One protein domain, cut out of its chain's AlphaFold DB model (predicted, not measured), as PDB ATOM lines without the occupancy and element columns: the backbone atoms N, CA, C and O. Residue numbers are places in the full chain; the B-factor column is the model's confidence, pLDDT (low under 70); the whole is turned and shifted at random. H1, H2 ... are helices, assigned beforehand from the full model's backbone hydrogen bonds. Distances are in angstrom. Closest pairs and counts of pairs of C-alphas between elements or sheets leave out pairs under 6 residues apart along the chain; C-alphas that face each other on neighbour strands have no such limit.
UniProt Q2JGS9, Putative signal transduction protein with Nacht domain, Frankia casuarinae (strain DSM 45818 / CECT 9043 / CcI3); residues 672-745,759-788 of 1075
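This is residues 672 to 745 and 759 to 788 of the 1075 residues of the protein "Putative signal transduction protein with Nacht domain" of Frankia casuarinae (strain DSM 45818 / CECT 9043 / CcI3) (UniProt Q2JGS9). H1, H2, H4 and H5 pack round a long core helix, H3; H4, H5 and H6 form a bundle. The printed part has 104 residues, six named helices, all helix. It is compact, radius of gyration of the C-alphas 12.6 A, spanning 35 by 32 by 21 A.

H1 to H6 are residues 672 to 682, 684 to 693, 699 to 718, 725 to 736, 760 to 767 and 773 to 784. H1 touches residues 707 to 715 of H3, closest C-alphas Ile 677 and Ala 711, 4.9 A. H2 with H3 and H5 with H6 are hairpins. H1, H4 and H5 have every O i to N i+4 pair within hydrogen-bond range, H3 14 of 16, H6 6 of 8, H2 0 of 6 but 6 of 7 O i to N i+3.

C-alpha 672 is at (28.055, 29.243, 35.327), C-alpha 784 at (52.759, 14.224, 19.016).

The cut gap, C-alpha 745 to 759, is 18.2 A. pLDDT is under 70 in residues 692 to 697 and 743 to 745.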
ATOM      1  N   ARG A 672      27.562  29.886  34.096       84.62
ATOM      2  CA  ARG A 672      28.055  29.243  35.327       84.62
ATOM      3  C   ARG A 672      29.485  28.731  35.230       84.62
ATOM      4  O   ARG A 672      29.971  28.082  36.156       84.62
ATOM      5  N   ARG A 673      30.179  29.032  34.130       85.69
ATOM      6  CA  ARG A 673      31.587  28.675  33.938       85.69
ATOM      7  C   ARG A 673      32.452  29.101  35.120       85.69
ATOM      8  O   ARG A 673      33.287  28.327  35.576       85.69
ATOM      9  N   GLU A 674      32.260  30.330  35.588       82.62
ATOM     10  CA  GLU A 674      33.068  30.886  36.667       82.62
ATOM     11  C   GLU A 674      32.791  30.164  37.986       82.62
ATOM     12  O   GLU A 674      33.718  29.639  38.593       82.62
ATOM     13  N   ALA A 675      31.517  30.016  38.363       87.75
ATOM     14  CA  ALA A 675      31.110  29.244  39.538       87.75
ATOM     15  C   ALA A 675      31.688  27.819  39.519       87.75
ATOM     16  O   ALA A 675      32.185  27.330  40.528       87.75
ATOM     17  N   PHE A 676      31.689  27.164  38.354       89.88
ATOM     18  CA  PHE A 676      32.286  25.843  38.181       89.88
ATOM     19  C   PHE A 676      33.792  25.824  38.454       89.88
ATOM     20  O   PHE A 676      34.273  24.972  39.202       89.88
ATOM     21  N   ILE A 677      34.539  26.758  37.862       86.38
ATOM     22  CA  ILE A 677      35.990  26.852  38.057       86.38
ATOM     23  C   ILE A 677      36.309  27.125  39.526       86.38
ATOM     24  O   ILE A 677      37.128  26.418  40.108       86.38
ATOM     25  N   LEU A 678      35.612  28.081  40.146       85.56
ATOM     26  CA  LEU A 678      35.772  28.393  41.566       85.56
ATOM     27  C   LEU A 678      35.452  27.176  42.444       85.56
ATOM     28  O   LEU A 678      36.195  26.896  43.379       85.56
ATOM     29  N   ALA A 679      34.406  26.411  42.118       89.44
ATOM     30  CA  ALA A 679      34.041  25.211  42.865       89.44
ATOM     31  C   ALA A 679      35.127  24.133  42.773       89.44
ATOM     32  O   ALA A 679      35.470  23.532  43.785       89.44
ATOM     33  N   VAL A 680      35.710  23.914  41.590       88.62
ATOM     34  CA  VAL A 680      36.822  22.968  41.391       88.62
ATOM     35  C   VAL A 680      38.080  23.402  42.141       88.62
ATOM     36  O   VAL A 680      38.721  22.575  42.789       88.62
ATOM     37  N   LEU A 681      38.434  24.687  42.062       83.69
ATOM     38  CA  LEU A 681      39.562  25.251  42.807       83.69
ATOM     39  C   LEU A 681      39.382  25.057  44.315       83.69
ATOM     40  O   LEU A 681      40.367  24.911  45.039       83.69
ATOM     41  N   TYR A 682      38.128  25.047  44.763       81.62
ATOM     42  CA  TYR A 682      37.769  24.945  46.160       81.62
ATOM     43  C   TYR A 682      37.672  23.504  46.680       81.62
ATOM     44  O   TYR A 682      38.297  23.152  47.678       81.62
ATOM     45  N   ALA A 683      36.937  22.649  45.971       88.00
ATOM     46  CA  ALA A 683      36.823  21.220  46.221       88.00
ATOM     47  C   ALA A 683      37.272  20.449  44.970       88.00
ATOM     48  O   ALA A 683      36.438  20.097  44.127       88.00
ATOM     49  N   PRO A 684      38.571  20.104  44.863       87.56
ATOM     50  CA  PRO A 684      39.113  19.402  43.700       87.56
ATOM     51  C   PRO A 684      38.421  18.066  43.415       87.56
ATOM     52  O   PRO A 684      38.425  17.590  42.282       87.56
ATOM     53  N   SER A 685      37.754  17.482  44.420       86.62
ATOM     54  CA  SER A 685      36.912  16.298  44.261       86.62
ATOM     55  C   SER A 685      35.824  16.460  43.192       86.62
ATOM     56  O   SER A 685      35.448  15.462  42.587       86.62
ATOM     57  N   ILE A 686      35.358  17.687  42.913       88.62
ATOM     58  CA  ILE A 686      34.368  17.988  41.863       88.62
ATOM     59  C   ILE A 686      34.856  17.556  40.470       88.62
ATOM     60  O   ILE A 686      34.035  17.184  39.631       88.62
ATOM     61  N   LEU A 687      36.174  17.528  40.228       85.94
ATOM     62  CA  LEU A 687      36.739  17.050  38.962       85.94
ATOM     63  C   LEU A 687      36.451  15.561  38.706       85.94
ATOM     64  O   LEU A 687      36.298  15.186  37.548       85.94
ATOM     65  N   HIS A 688      36.294  14.722  39.737       82.56
ATOM     66  CA  HIS A 688      35.974  13.295  39.547       82.56
ATOM     67  C   HIS A 688      34.588  13.105  38.920       82.56
ATOM     68  O   HIS A 688      34.382  12.207  38.108       82.56
ATOM     69  N   SER A 689      33.648  14.013  39.200       80.12
ATOM     70  CA  SER A 689      32.329  14.019  38.560       80.12
ATOM     71  C   SER A 689      32.397  14.334  37.063       80.12
ATOM     72  O   SER A 689      31.412  14.145  36.360       80.12
ATOM     73  N   ILE A 690      33.533  14.822  36.546       77.31
ATOM     74  CA  ILE A 690      33.729  15.080  35.114       77.31
ATOM     75  C   ILE A 690      34.040  13.789  34.360       77.31
ATOM     76  O   ILE A 690      33.731  13.687  33.170       77.31
ATOM     77  N   GLU A 691      34.581  12.780  35.048       70.19
ATOM     78  CA  GLU A 691      35.005  11.536  34.410       70.19
ATOM     79  C   GLU A 691      33.834  10.788  33.758       70.19
ATOM     80  O   GLU A 691      33.984  10.150  32.717       70.19
ATOM     81  N   THR A 692      32.623  10.975  34.289       69.19
ATOM     82  CA  THR A 692      31.381  10.426  33.731       69.19
ATOM     83  C   THR A 692      30.932  11.095  32.427       69.19
ATOM     84  O   THR A 692      30.049  10.575  31.749       69.19
ATOM     85  N   PHE A 693      31.509  12.243  32.053       67.56
ATOM     86  CA  PHE A 693      31.180  12.967  30.816       67.56
ATOM     87  C   PHE A 693      32.159  12.688  29.669       67.56
ATOM     88  O   PHE A 693      31.963  13.199  28.558       67.56
ATOM     89  N   HIS A 694      33.189  11.870  29.902       62.16
ATOM     90  CA  HIS A 694      34.111  11.445  28.856       62.16
ATOM     91  C   HIS A 694      33.368  10.669  27.751       62.16
ATOM     92  O   HIS A 694      32.656   9.704  28.006       62.16
ATOM     93  N   GLY A 695      33.529  11.107  26.497       59.53
ATOM     94  CA  GLY A 695      33.065  10.374  25.309       59.53
ATOM     95  C   GLY A 695      31.672  10.725  24.770       59.53
ATOM     96  O   GLY A 695      31.322  10.246  23.695       59.53
ATOM     97  N   SER A 696      30.891  11.593  25.426       59.94
ATOM     98  CA  SER A 696      29.510  11.889  24.992       59.94
ATOM     99  C   SER A 696      29.402  12.725  23.705       59.94
ATOM    100  O   SER A 696      28.327  12.800  23.114       59.94
ATOM    101  N   GLY A 697      30.486  13.391  23.279       67.25
ATOM    102  CA  GLY A 697      30.546  14.230  22.069       67.25
ATOM    103  C   GLY A 697      29.617  15.458  22.059       67.25
ATOM    104  O   GLY A 697      29.701  16.285  21.152       67.25
ATOM    105  N   ASN A 698      28.747  15.608  23.059       83.25
ATOM    106  CA  ASN A 698      27.762  16.680  23.156       83.25
ATOM    107  C   ASN A 698      28.380  17.981  23.714       83.25
ATOM    108  O   ASN A 698      29.511  17.999  24.202       83.25
ATOM    109  N   ASP A 699      27.654  19.101  23.623       82.62
ATOM    110  CA  ASP A 699      28.137  20.413  24.100       82.62
ATOM    111  C   ASP A 699      28.479  20.420  25.590       82.62
ATOM    112  O   ASP A 699      29.438  21.072  25.997       82.62
ATOM    113  N   ARG A 700      27.731  19.662  26.398       86.12
ATOM    114  CA  ARG A 700      27.951  19.551  27.843       86.12
ATOM    115  C   ARG A 700      29.286  18.886  28.158       86.12
ATOM    116  O   ARG A 700      30.074  19.449  28.908       86.12
ATOM    117  N   GLY A 701      29.562  17.728  27.556       86.31
ATOM    118  CA  GLY A 701      30.830  17.017  27.712       86.31
ATOM    119  C   GLY A 701      32.002  17.856  27.210       86.31
ATOM    120  O   GLY A 701      33.023  17.954  27.881       86.31
ATOM    121  N   ARG A 702      31.822  18.569  26.091       87.31
ATOM    122  CA  ARG A 702      32.820  19.527  25.596       87.31
ATOM    123  C   ARG A 702      33.074  20.676  26.577       87.31
ATOM    124  O   ARG A 702      34.234  20.986  26.830       87.31
ATOM    125  N   ARG A 703      32.032  21.276  27.171       88.06
ATOM    126  CA  ARG A 703      32.188  22.305  28.220       88.06
ATOM    127  C   ARG A 703      32.911  21.750  29.439       88.06
ATOM    128  O   ARG A 703      33.830  22.400  29.917       88.06
ATOM    129  N   ALA A 704      32.561  20.540  29.871       89.56
ATOM    130  CA  ALA A 704      33.179  19.894  31.023       89.56
ATOM    131  C   ALA A 704      34.693  19.742  30.840       89.56
ATOM    132  O   ALA A 704      35.455  20.138  31.715       89.56
ATOM    133  N   LEU A 705      35.133  19.266  29.669       88.56
ATOM    134  CA  LEU A 705      36.556  19.129  29.340       88.56
ATOM    135  C   LEU A 705      37.291  20.475  29.340       88.56
ATOM    136  O   LEU A 705      38.371  20.599  29.914       88.56
ATOM    137  N   VAL A 706      36.700  21.485  28.698       88.19
ATOM    138  CA  VAL A 706      37.284  22.827  28.579       88.19
ATOM    139  C   VAL A 706      37.403  23.487  29.948       88.19
ATOM    140  O   VAL A 706      38.465  23.996  30.293       88.19
ATOM    141  N   TRP A 707      36.334  23.458  30.743       90.06
ATOM    142  CA  TRP A 707      36.297  24.104  32.051       90.06
ATOM    143  C   TRP A 707      37.156  23.369  33.079       90.06
ATOM    144  O   TRP A 707      37.791  24.031  33.891       90.06
ATOM    145  N   ALA A 708      37.250  22.034  33.011       90.19
ATOM    146  CA  ALA A 708      38.189  21.261  33.828       90.19
ATOM    147  C   ALA A 708      39.635  21.688  33.564       90.19
ATOM    148  O   ALA A 708      40.379  21.980  34.497       90.19
ATOM    149  N   ALA A 709      40.021  21.752  32.286       89.00
ATOM    150  CA  ALA A 709      41.366  22.146  31.897       89.00
ATOM    151  C   ALA A 709      41.676  23.588  32.316       89.00
ATOM    152  O   ALA A 709      42.764  23.858  32.821       89.00
ATOM    153  N   ASP A 710      40.714  24.498  32.151       86.12
ATOM    154  CA  ASP A 710      40.858  25.891  32.572       86.12
ATOM    155  C   ASP A 710      40.982  26.002  34.105       86.12
ATOM    156  O   ASP A 710      41.869  26.706  34.585       86.12
ATOM    157  N   ALA A 711      40.184  25.251  34.872       85.88
ATOM    158  CA  ALA A 711      40.276  25.216  36.333       85.88
ATOM    159  C   ALA A 711      41.623  24.662  36.817       85.88
ATOM    160  O   ALA A 711      42.245  25.247  37.697       85.88
ATOM    161  N   ILE A 712      42.113  23.573  36.217       87.44
ATOM    162  CA  ILE A 712      43.428  22.995  36.535       87.44
ATOM    163  C   ILE A 712      44.550  23.990  36.219       87.44
ATOM    164  O   ILE A 712      45.476  24.142  37.013       87.44
ATOM    165  N   ARG A 713      44.469  24.689  35.080       83.12
ATOM    166  CA  ARG A 713      45.432  25.738  34.718       83.12
ATOM    167  C   ARG A 713      45.430  26.884  35.727       83.12
ATOM    168  O   ARG A 713      46.509  27.323  36.113       83.12
ATOM    169  N   GLU A 714      44.256  27.325  36.175       77.50
ATOM    170  CA  GLU A 714      44.121  28.379  37.191       77.50
ATOM    171  C   GLU A 714      44.600  27.918  38.580       77.50
ATOM    172  O   GLU A 714      45.227  28.686  39.306       77.50
ATOM    173  N   GLY A 715      44.369  26.655  38.949       75.19
ATOM    174  CA  GLY A 715      44.866  26.083  40.206       75.19
ATOM    175  C   GLY A 715      46.368  25.797  40.195       75.19
ATOM    176  O   GLY A 715      47.013  25.763  41.245       75.19
ATOM    177  N   GLY A 716      46.956  25.608  39.013       81.06
ATOM    178  CA  GLY A 716      48.378  25.340  38.856       81.06
ATOM    179  C   GLY A 716      48.812  24.115  39.666       81.06
ATOM    180  O   GLY A 716      48.261  23.021  39.537       81.06
ATOM    181  N   ARG A 717      49.800  24.303  40.548       76.44
ATOM    182  CA  ARG A 717      50.356  23.220  41.376       76.44
ATOM    183  C   ARG A 717      49.364  22.613  42.362       76.44
ATOM    184  O   ARG A 717      49.536  21.449  42.709       76.44
ATOM    185  N   SER A 718      48.353  23.352  42.827       76.44
ATOM    186  CA  SER A 718      47.399  22.800  43.803       76.44
ATOM    187  C   SER A 718      46.490  21.732  43.190       76.44
ATOM    188  O   SER A 718      45.999  20.868  43.912       76.44
ATOM    189  N   LEU A 719      46.310  21.755  41.863       82.00
ATOM    190  CA  LEU A 719      45.434  20.838  41.131       82.00
ATOM    191  C   LEU A 719      46.172  19.847  40.223       82.00
ATOM    192  O   LEU A 719      45.530  18.962  39.661       82.00
ATOM    193  N   MET A 720      47.502  19.922  40.098       81.56
ATOM    194  CA  MET A 720      48.254  19.039  39.187       81.56
ATOM    195  C   MET A 720      48.089  17.541  39.507       81.56
ATOM    196  O   MET A 720      48.118  16.714  38.600       81.56
ATOM    197  N   ASN A 721      47.869  17.189  40.780       82.31
ATOM    198  CA  ASN A 721      47.641  15.805  41.219       82.31
ATOM    199  C   ASN A 721      46.250  15.272  40.840       82.31
ATOM    200  O   ASN A 721      46.002  14.077  40.963       82.31
ATOM    201  N   VAL A 722      45.346  16.152  40.408       82.62
ATOM    202  CA  VAL A 722      43.970  15.815  40.017       82.62
ATOM    203  C   VAL A 722      43.856  15.643  38.500       82.62
ATOM    204  O   VAL A 722      42.819  15.230  37.990       82.62
ATOM    205  N   VAL A 723      44.930  15.918  37.748       82.25
ATOM    206  CA  VAL A 723      44.969  15.629  36.313       82.25
ATOM    207  C   VAL A 723      45.019  14.126  36.101       82.25
ATOM    208  O   VAL A 723      45.981  13.466  36.492       82.25
ATOM    209  N   THR A 724      44.010  13.586  35.423       85.62
ATOM    210  CA  THR A 724      43.939  12.156  35.122       85.62
ATOM    211  C   THR A 724      44.343  11.863  33.673       85.62
ATOM    212  O   THR A 724      44.149  12.698  32.779       85.62
ATOM    213  N   PRO A 725      44.881  10.659  33.388       89.62
ATOM    214  CA  PRO A 725      45.085  10.186  32.018       89.62
ATOM    215  C   PRO A 725      43.823  10.299  31.148       89.62
ATOM    216  O   PRO A 725      43.927  10.602  29.961       89.62
ATOM    217  N   ALA A 726      42.640  10.110  31.746       86.69
ATOM    218  CA  ALA A 726      41.352  10.196  31.066       86.69
ATOM    219  C   ALA A 726      41.054  11.612  30.545       86.69
ATOM    220  O   ALA A 726      40.671  11.763  29.384       86.69
ATOM    221  N   LEU A 727      41.311  12.656  31.343       89.06
ATOM    222  CA  LEU A 727      41.140  14.044  30.906       89.06
ATOM    223  C   LEU A 727      42.071  14.400  29.739       89.06
ATOM    224  O   LEU A 727      41.621  14.984  28.752       89.06
ATOM    225  N   MET A 728      43.351  14.020  29.820       92.44
ATOM    226  CA  MET A 728      44.315  14.275  28.741       92.44
ATOM    227  C   MET A 728      43.928  13.543  27.454       92.44
ATOM    228  O   MET A 728      43.925  14.146  26.380       92.44
ATOM    229  N   ALA A 729      43.544  12.267  27.565       91.19
ATOM    230  CA  ALA A 729      43.074  11.478  26.433       91.19
ATOM    231  C   ALA A 729      41.806  12.082  25.811       91.19
ATOM    232  O   ALA A 729      41.699  12.140  24.591       91.19
ATOM    233  N   ALA A 730      40.874  12.593  26.622       89.69
ATOM    234  CA  ALA A 730      39.651  13.221  26.131       89.69
ATOM    235  C   ALA A 730      39.899  14.572  25.433       89.69
ATOM    236  O   ALA A 730      39.258  14.857  24.423       89.69
ATOM    237  N   LEU A 731      40.843  15.390  25.917       90.94
ATOM    238  CA  LEU A 731      41.269  16.615  25.224       90.94
ATOM    239  C   LEU A 731      41.947  16.294  23.885       90.94
ATOM    240  O   LEU A 731      41.652  16.940  22.878       90.94
ATOM    241  N   ALA A 732      42.816  15.279  23.861       92.56
ATOM    242  CA  ALA A 732      43.473  14.818  22.642       92.56
ATOM    243  C   ALA A 732      42.471  14.221  21.637       92.56
ATOM    244  O   ALA A 732      42.543  14.524  20.451       92.56
ATOM    245  N   ASP A 733      41.499  13.430  22.097       90.56
ATOM    246  CA  ASP A 733      40.430  12.869  21.262       90.56
ATOM    247  C   ASP A 733      39.527  13.968  20.683       90.56
ATOM    248  O   ASP A 733      39.256  13.977  19.480       90.56
ATOM    249  N   ALA A 734      39.125  14.952  21.498       88.81
ATOM    250  CA  ALA A 734      38.359  16.108  21.030       88.81
ATOM    251  C   ALA A 734      39.130  16.915  19.973       88.81
ATOM    252  O   ALA A 734      38.544  17.326  18.965       88.81
ATOM    253  N   ALA A 735      40.442  17.088  20.173       89.81
ATOM    254  CA  ALA A 735      41.314  17.732  19.201       89.81
ATOM    255  C   ALA A 735      41.434  16.911  17.902       89.81
ATOM    256  O   ALA A 735      41.251  17.443  16.809       89.81
ATOM    257  N   GLY A 736      41.679  15.602  18.011       89.00
ATOM    258  CA  GLY A 736      41.833  14.692  16.874       89.00
ATOM    259  C   GLY A 736      40.562  14.536  16.033       89.00
ATOM    260  O   GLY A 736      40.647  14.361  14.818       89.00
ATOM    261  N   LYS A 737      39.385  14.661  16.657       88.25
ATOM    262  CA  LYS A 737      38.073  14.653  15.989       88.25
ATOM    263  C   LYS A 737      37.697  15.987  15.335       88.25
ATOM    264  O   LYS A 737      36.636  16.065  14.717       88.25
ATOM    265  N   GLY A 738      38.516  17.035  15.464       84.62
ATOM    266  CA  GLY A 738      38.208  18.341  14.876       84.62
ATOM    267  C   GLY A 738      37.010  19.031  15.539       84.62
ATOM    268  O   GLY A 738      36.286  19.786  14.883       84.62
ATOM    269  N   LEU A 739      36.717  18.716  16.810       85.00
ATOM    270  CA  LEU A 739      35.527  19.247  17.467       85.00
ATOM    271  C   LEU A 739      35.653  20.759  17.635       85.00
ATOM    272  O   LEU A 739      36.680  21.285  18.056       85.00
ATOM    273  N   ALA A 740      34.565  21.469  17.350       82.50
ATOM    274  CA  ALA A 740      34.467  22.871  17.708       82.50
ATOM    275  C   ALA A 740      34.288  23.014  19.218       82.50
ATOM    276  O   ALA A 740      33.626  22.189  19.862       82.50
ATOM    277  N   LEU A 741      34.823  24.097  19.765       78.12
ATOM    278  CA  LEU A 741      34.502  24.484  21.125       78.12
ATOM    279  C   LEU A 741      33.022  24.804  21.293       78.12
ATOM    280  O   LEU A 741      32.405  25.349  20.367       78.12
ATOM    281  N   PRO A 742      32.470  24.478  22.471       78.12
ATOM    282  CA  PRO A 742      31.105  24.835  22.802       78.12
ATOM    283  C   PRO A 742      30.966  26.358  22.832       78.12
ATOM    284  O   PRO A 742      31.942  27.077  23.048       78.12
ATOM    285  N   ASP A 743      29.751  26.857  22.615       67.56
ATOM    286  CA  ASP A 743      29.468  28.264  22.872       67.56
ATOM    287  C   ASP A 743      29.666  28.545  24.370       67.56
ATOM    288  O   ASP A 743      29.053  27.900  25.228       67.56
ATOM    289  N   ILE A 744      30.591  29.456  24.669       60.22
ATOM    290  CA  ILE A 744      31.007  29.812  26.030       60.22
ATOM    291  C   ILE A 744      30.331  31.122  26.477       60.22
ATOM    292  O   ILE A 744      30.792  31.762  27.415       60.22
ATOM    293  N   GLY A 745      29.271  31.571  25.789       50.09
ATOM    294  CA  GLY A 745      28.472  32.739  26.193       50.09
ATOM    295  C   GLY A 745      29.173  34.090  26.009       50.09
ATOM    296  O   GLY A 745      28.658  35.131  26.408       50.09
ATOM    297  N   GLU A 759      39.672  22.926  16.492       85.38
ATOM    298  CA  GLU A 759      40.273  22.030  17.468       85.38
ATOM    299  C   GLU A 759      41.501  22.606  18.187       85.38
ATOM    300  O   GLU A 759      41.898  22.079  19.228       85.38
ATOM    301  N   TRP A 760      42.109  23.679  17.662       89.88
ATOM    302  CA  TRP A 760      43.395  24.205  18.135       89.88
ATOM    303  C   TRP A 760      43.389  24.554  19.626       89.88
ATOM    304  O   TRP A 760      44.348  24.313  20.353       89.88
ATOM    305  N   GLU A 761      42.269  25.056  20.122       86.19
ATOM    306  CA  GLU A 761      42.131  25.435  21.520       86.19
ATOM    307  C   GLU A 761      42.123  24.251  22.504       86.19
ATOM    308  O   GLU A 761      42.505  24.433  23.663       86.19
ATOM    309  N   TYR A 762      41.730  23.044  22.076       90.38
ATOM    310  CA  TYR A 762      41.902  21.835  22.893       90.38
ATOM    311  C   TYR A 762      43.382  21.459  22.992       90.38
ATOM    312  O   TYR A 762      43.846  21.059  24.058       90.38
ATOM    313  N   VAL A 763      44.141  21.670  21.911       93.38
ATOM    314  CA  VAL A 763      45.594  21.447  21.875       93.38
ATOM    315  C   VAL A 763      46.315  22.413  22.806       93.38
ATOM    316  O   VAL A 763      47.164  21.989  23.580       93.38
ATOM    317  N   LEU A 764      45.947  23.698  22.787       91.25
ATOM    318  CA  LEU A 764      46.505  24.703  23.699       91.25
ATOM    319  C   LEU A 764      46.207  24.398  25.165       91.25
ATOM    320  O   LEU A 764      47.048  24.635  26.028       91.25
ATOM    321  N   ARG A 765      45.008  23.885  25.459       91.12
ATOM    322  CA  ARG A 765      44.648  23.457  26.811       91.12
ATOM    323  C   ARG A 765      45.478  22.263  27.238       91.12
ATOM    324  O   ARG A 765      46.104  22.366  28.280       91.12
ATOM    325  N   LEU A 766      45.561  21.219  26.411       94.44
ATOM    326  CA  LEU A 766      46.394  20.043  26.671       94.44
ATOM    327  C   LEU A 766      47.872  20.416  26.866       94.44
ATOM    328  O   LEU A 766      48.474  19.981  27.839       94.44
ATOM    329  N   ALA A 767      48.436  21.254  25.991       94.50
ATOM    330  CA  ALA A 767      49.818  21.735  26.079       94.50
ATOM    331  C   ALA A 767      50.069  22.602  27.321       94.50
ATOM    332  O   ALA A 767      51.113  22.494  27.952       94.50
ATOM    333  N   GLY A 768      49.106  23.446  27.694       90.56
ATOM    334  CA  GLY A 768      49.189  24.298  28.877       90.56
ATOM    335  C   GLY A 768      48.779  23.621  30.188       90.56
ATOM    336  O   GLY A 768      48.694  24.322  31.193       90.56
ATOM    337  N   LEU A 769      48.472  22.315  30.208       90.69
ATOM    338  CA  LEU A 769      48.096  21.624  31.444       90.69
ATOM    339  C   LEU A 769      49.319  21.448  32.363       90.69
ATOM    340  O   LEU A 769      50.301  20.822  31.945       90.69
ATOM    341  N   PRO A 770      49.251  21.909  33.627       88.88
ATOM    342  CA  PRO A 770      50.237  21.561  34.638       88.88
ATOM    343  C   PRO A 770      50.053  20.093  35.041       88.88
ATOM    344  O   PRO A 770      49.040  19.728  35.634       88.88
ATOM    345  N   VAL A 771      51.028  19.240  34.718       90.88
ATOM    346  CA  VAL A 771      50.971  17.800  35.021       90.88
ATOM    347  C   VAL A 771      52.170  17.349  35.846       90.88
ATOM    348  O   VAL A 771      53.283  17.867  35.706       90.88
ATOM    349  N   VAL A 772      51.945  16.346  36.696       92.06
ATOM    350  CA  VAL A 772      53.014  15.692  37.462       92.06
ATOM    351  C   VAL A 772      54.014  14.993  36.525       92.06
ATOM    352  O   VAL A 772      53.619  14.552  35.438       92.06
ATOM    353  N   PRO A 773      55.299  14.842  36.912       91.94
ATOM    354  CA  PRO A 773      56.341  14.297  36.034       91.94
ATOM    355  C   PRO A 773      55.994  12.951  35.379       91.94
ATOM    356  O   PRO A 773      56.343  12.718  34.224       91.94
ATOM    357  N   GLN A 774      55.252  12.089  36.080       92.88
ATOM    358  CA  GLN A 774      54.839  10.768  35.595       92.88
ATOM    359  C   GLN A 774      53.887  10.839  34.388       92.88
ATOM    360  O   GLN A 774      53.832   9.899  33.597       92.88
ATOM    361  N   LEU A 775      53.146  11.941  34.233       94.06
ATOM    362  CA  LEU A 775      52.144  12.132  33.181       94.06
ATOM    363  C   LEU A 775      52.656  12.935  31.977       94.06
ATOM    364  O   LEU A 775      51.994  12.945  30.939       94.06
ATOM    365  N   ARG A 776      53.837  13.564  32.069       94.75
ATOM    366  CA  ARG A 776      54.405  14.395  30.987       94.75
ATOM    367  C   ARG A 776      54.602  13.611  29.702       94.75
ATOM    368  O   ARG A 776      54.105  14.023  28.663       94.75
ATOM    369  N   LYS A 777      55.213  12.425  29.798       95.38
ATOM    370  CA  LYS A 777      55.424  11.551  28.637       95.38
ATOM    371  C   LYS A 777      54.109  11.229  27.922       95.38
ATOM    372  O   LYS A 777      54.043  11.320  26.707       95.38
ATOM    373  N   LEU A 778      53.052  10.917  28.677       96.50
ATOM    374  CA  LEU A 778      51.734  10.649  28.103       96.50
ATOM    375  C   LEU A 778      51.160  11.887  27.395       96.50
ATOM    376  O   LEU A 778      50.671  11.768  26.276       96.50
ATOM    377  N   ARG A 779      51.227  13.072  28.016       96.50
ATOM    378  CA  ARG A 779      50.788  14.335  27.395       96.50
ATOM    379  C   ARG A 779      51.553  14.612  26.097       96.50
ATOM    380  O   ARG A 779      50.938  14.971  25.094       96.50
ATOM    381  N   ASP A 780      52.867  14.420  26.114       95.75
ATOM    382  CA  ASP A 780      53.744  14.685  24.976       95.75
ATOM    383  C   ASP A 780      53.484  13.689  23.831       95.75
ATOM    384  O   ASP A 780      53.368  14.104  22.677       95.75
ATOM    385  N   ASP A 781      53.288  12.401  24.146       96.50
ATOM    386  CA  ASP A 781      52.906  11.358  23.184       96.50
ATOM    387  C   ASP A 781      51.531  11.664  22.548       96.50
ATOM    388  O   ASP A 781      51.356  11.541  21.332       96.50
ATOM    389  N   LEU A 782      50.559  12.131  23.347       96.69
ATOM    390  CA  LEU A 782      49.240  12.552  22.858       96.69
ATOM    391  C   LEU A 782      49.334  13.769  21.927       96.69
ATOM    392  O   LEU A 782      48.719  13.768  20.861       96.69
ATOM    393  N   LEU A 783      50.117  14.791  22.289       95.69
ATOM    394  CA  LEU A 783      50.341  15.974  21.450       95.69
ATOM    395  C   LEU A 783      51.061  15.619  20.142       95.69
ATOM    396  O   LEU A 783      50.711  16.155  19.088       95.69
ATOM    397  N   ALA A 784      52.035  14.705  20.190       94.00
ATOM    398  CA  ALA A 784      52.759  14.224  19.016       94.00
ATOM    399  C   ALA A 784      51.863  13.434  18.045       94.00
ATOM    400  O   ALA A 784      52.094  13.466  16.835       94.00
ATOM    401  N   GLY A 785      50.820  12.770  18.554       92.75
ATOM    402  CA  GLY A 785      49.821  12.059  17.751       92.75
ATOM    403  C   GLY A 785      48.850  12.961  16.975       92.75
ATOM    404  O   GLY A 785      48.165  12.483  16.066       92.75
ATOM    405  N   LEU A 786      48.779  14.260  17.290       94.00
ATOM    406  CA  LEU A 786      47.864  15.207  16.646       94.00
ATOM    407  C   LEU A 786      48.431  15.772  15.335       94.00
ATOM    408  O   LEU A 786      49.619  16.074  15.197       94.00
ATOM    409  N   ARG A 787      47.551  15.999  14.352       92.31
ATOM    410  CA  ARG A 787      47.914  16.575  13.045       92.31
ATOM    411  C   ARG A 787      48.074  18.097  13.128       92.31
ATOM    412  O   ARG A 787      47.221  18.845  12.664       92.31
ATOM    413  N   LEU A 788      49.184  18.555  13.703       91.88
ATOM    414  CA  LEU A 788      49.505  19.982  13.837       91.88
ATOM    415  C   LEU A 788      50.393  20.475  12.690       91.88
ATOM    416  O   LEU A 788      51.366  19.808  12.314       91.88
TER     417      LEU A 788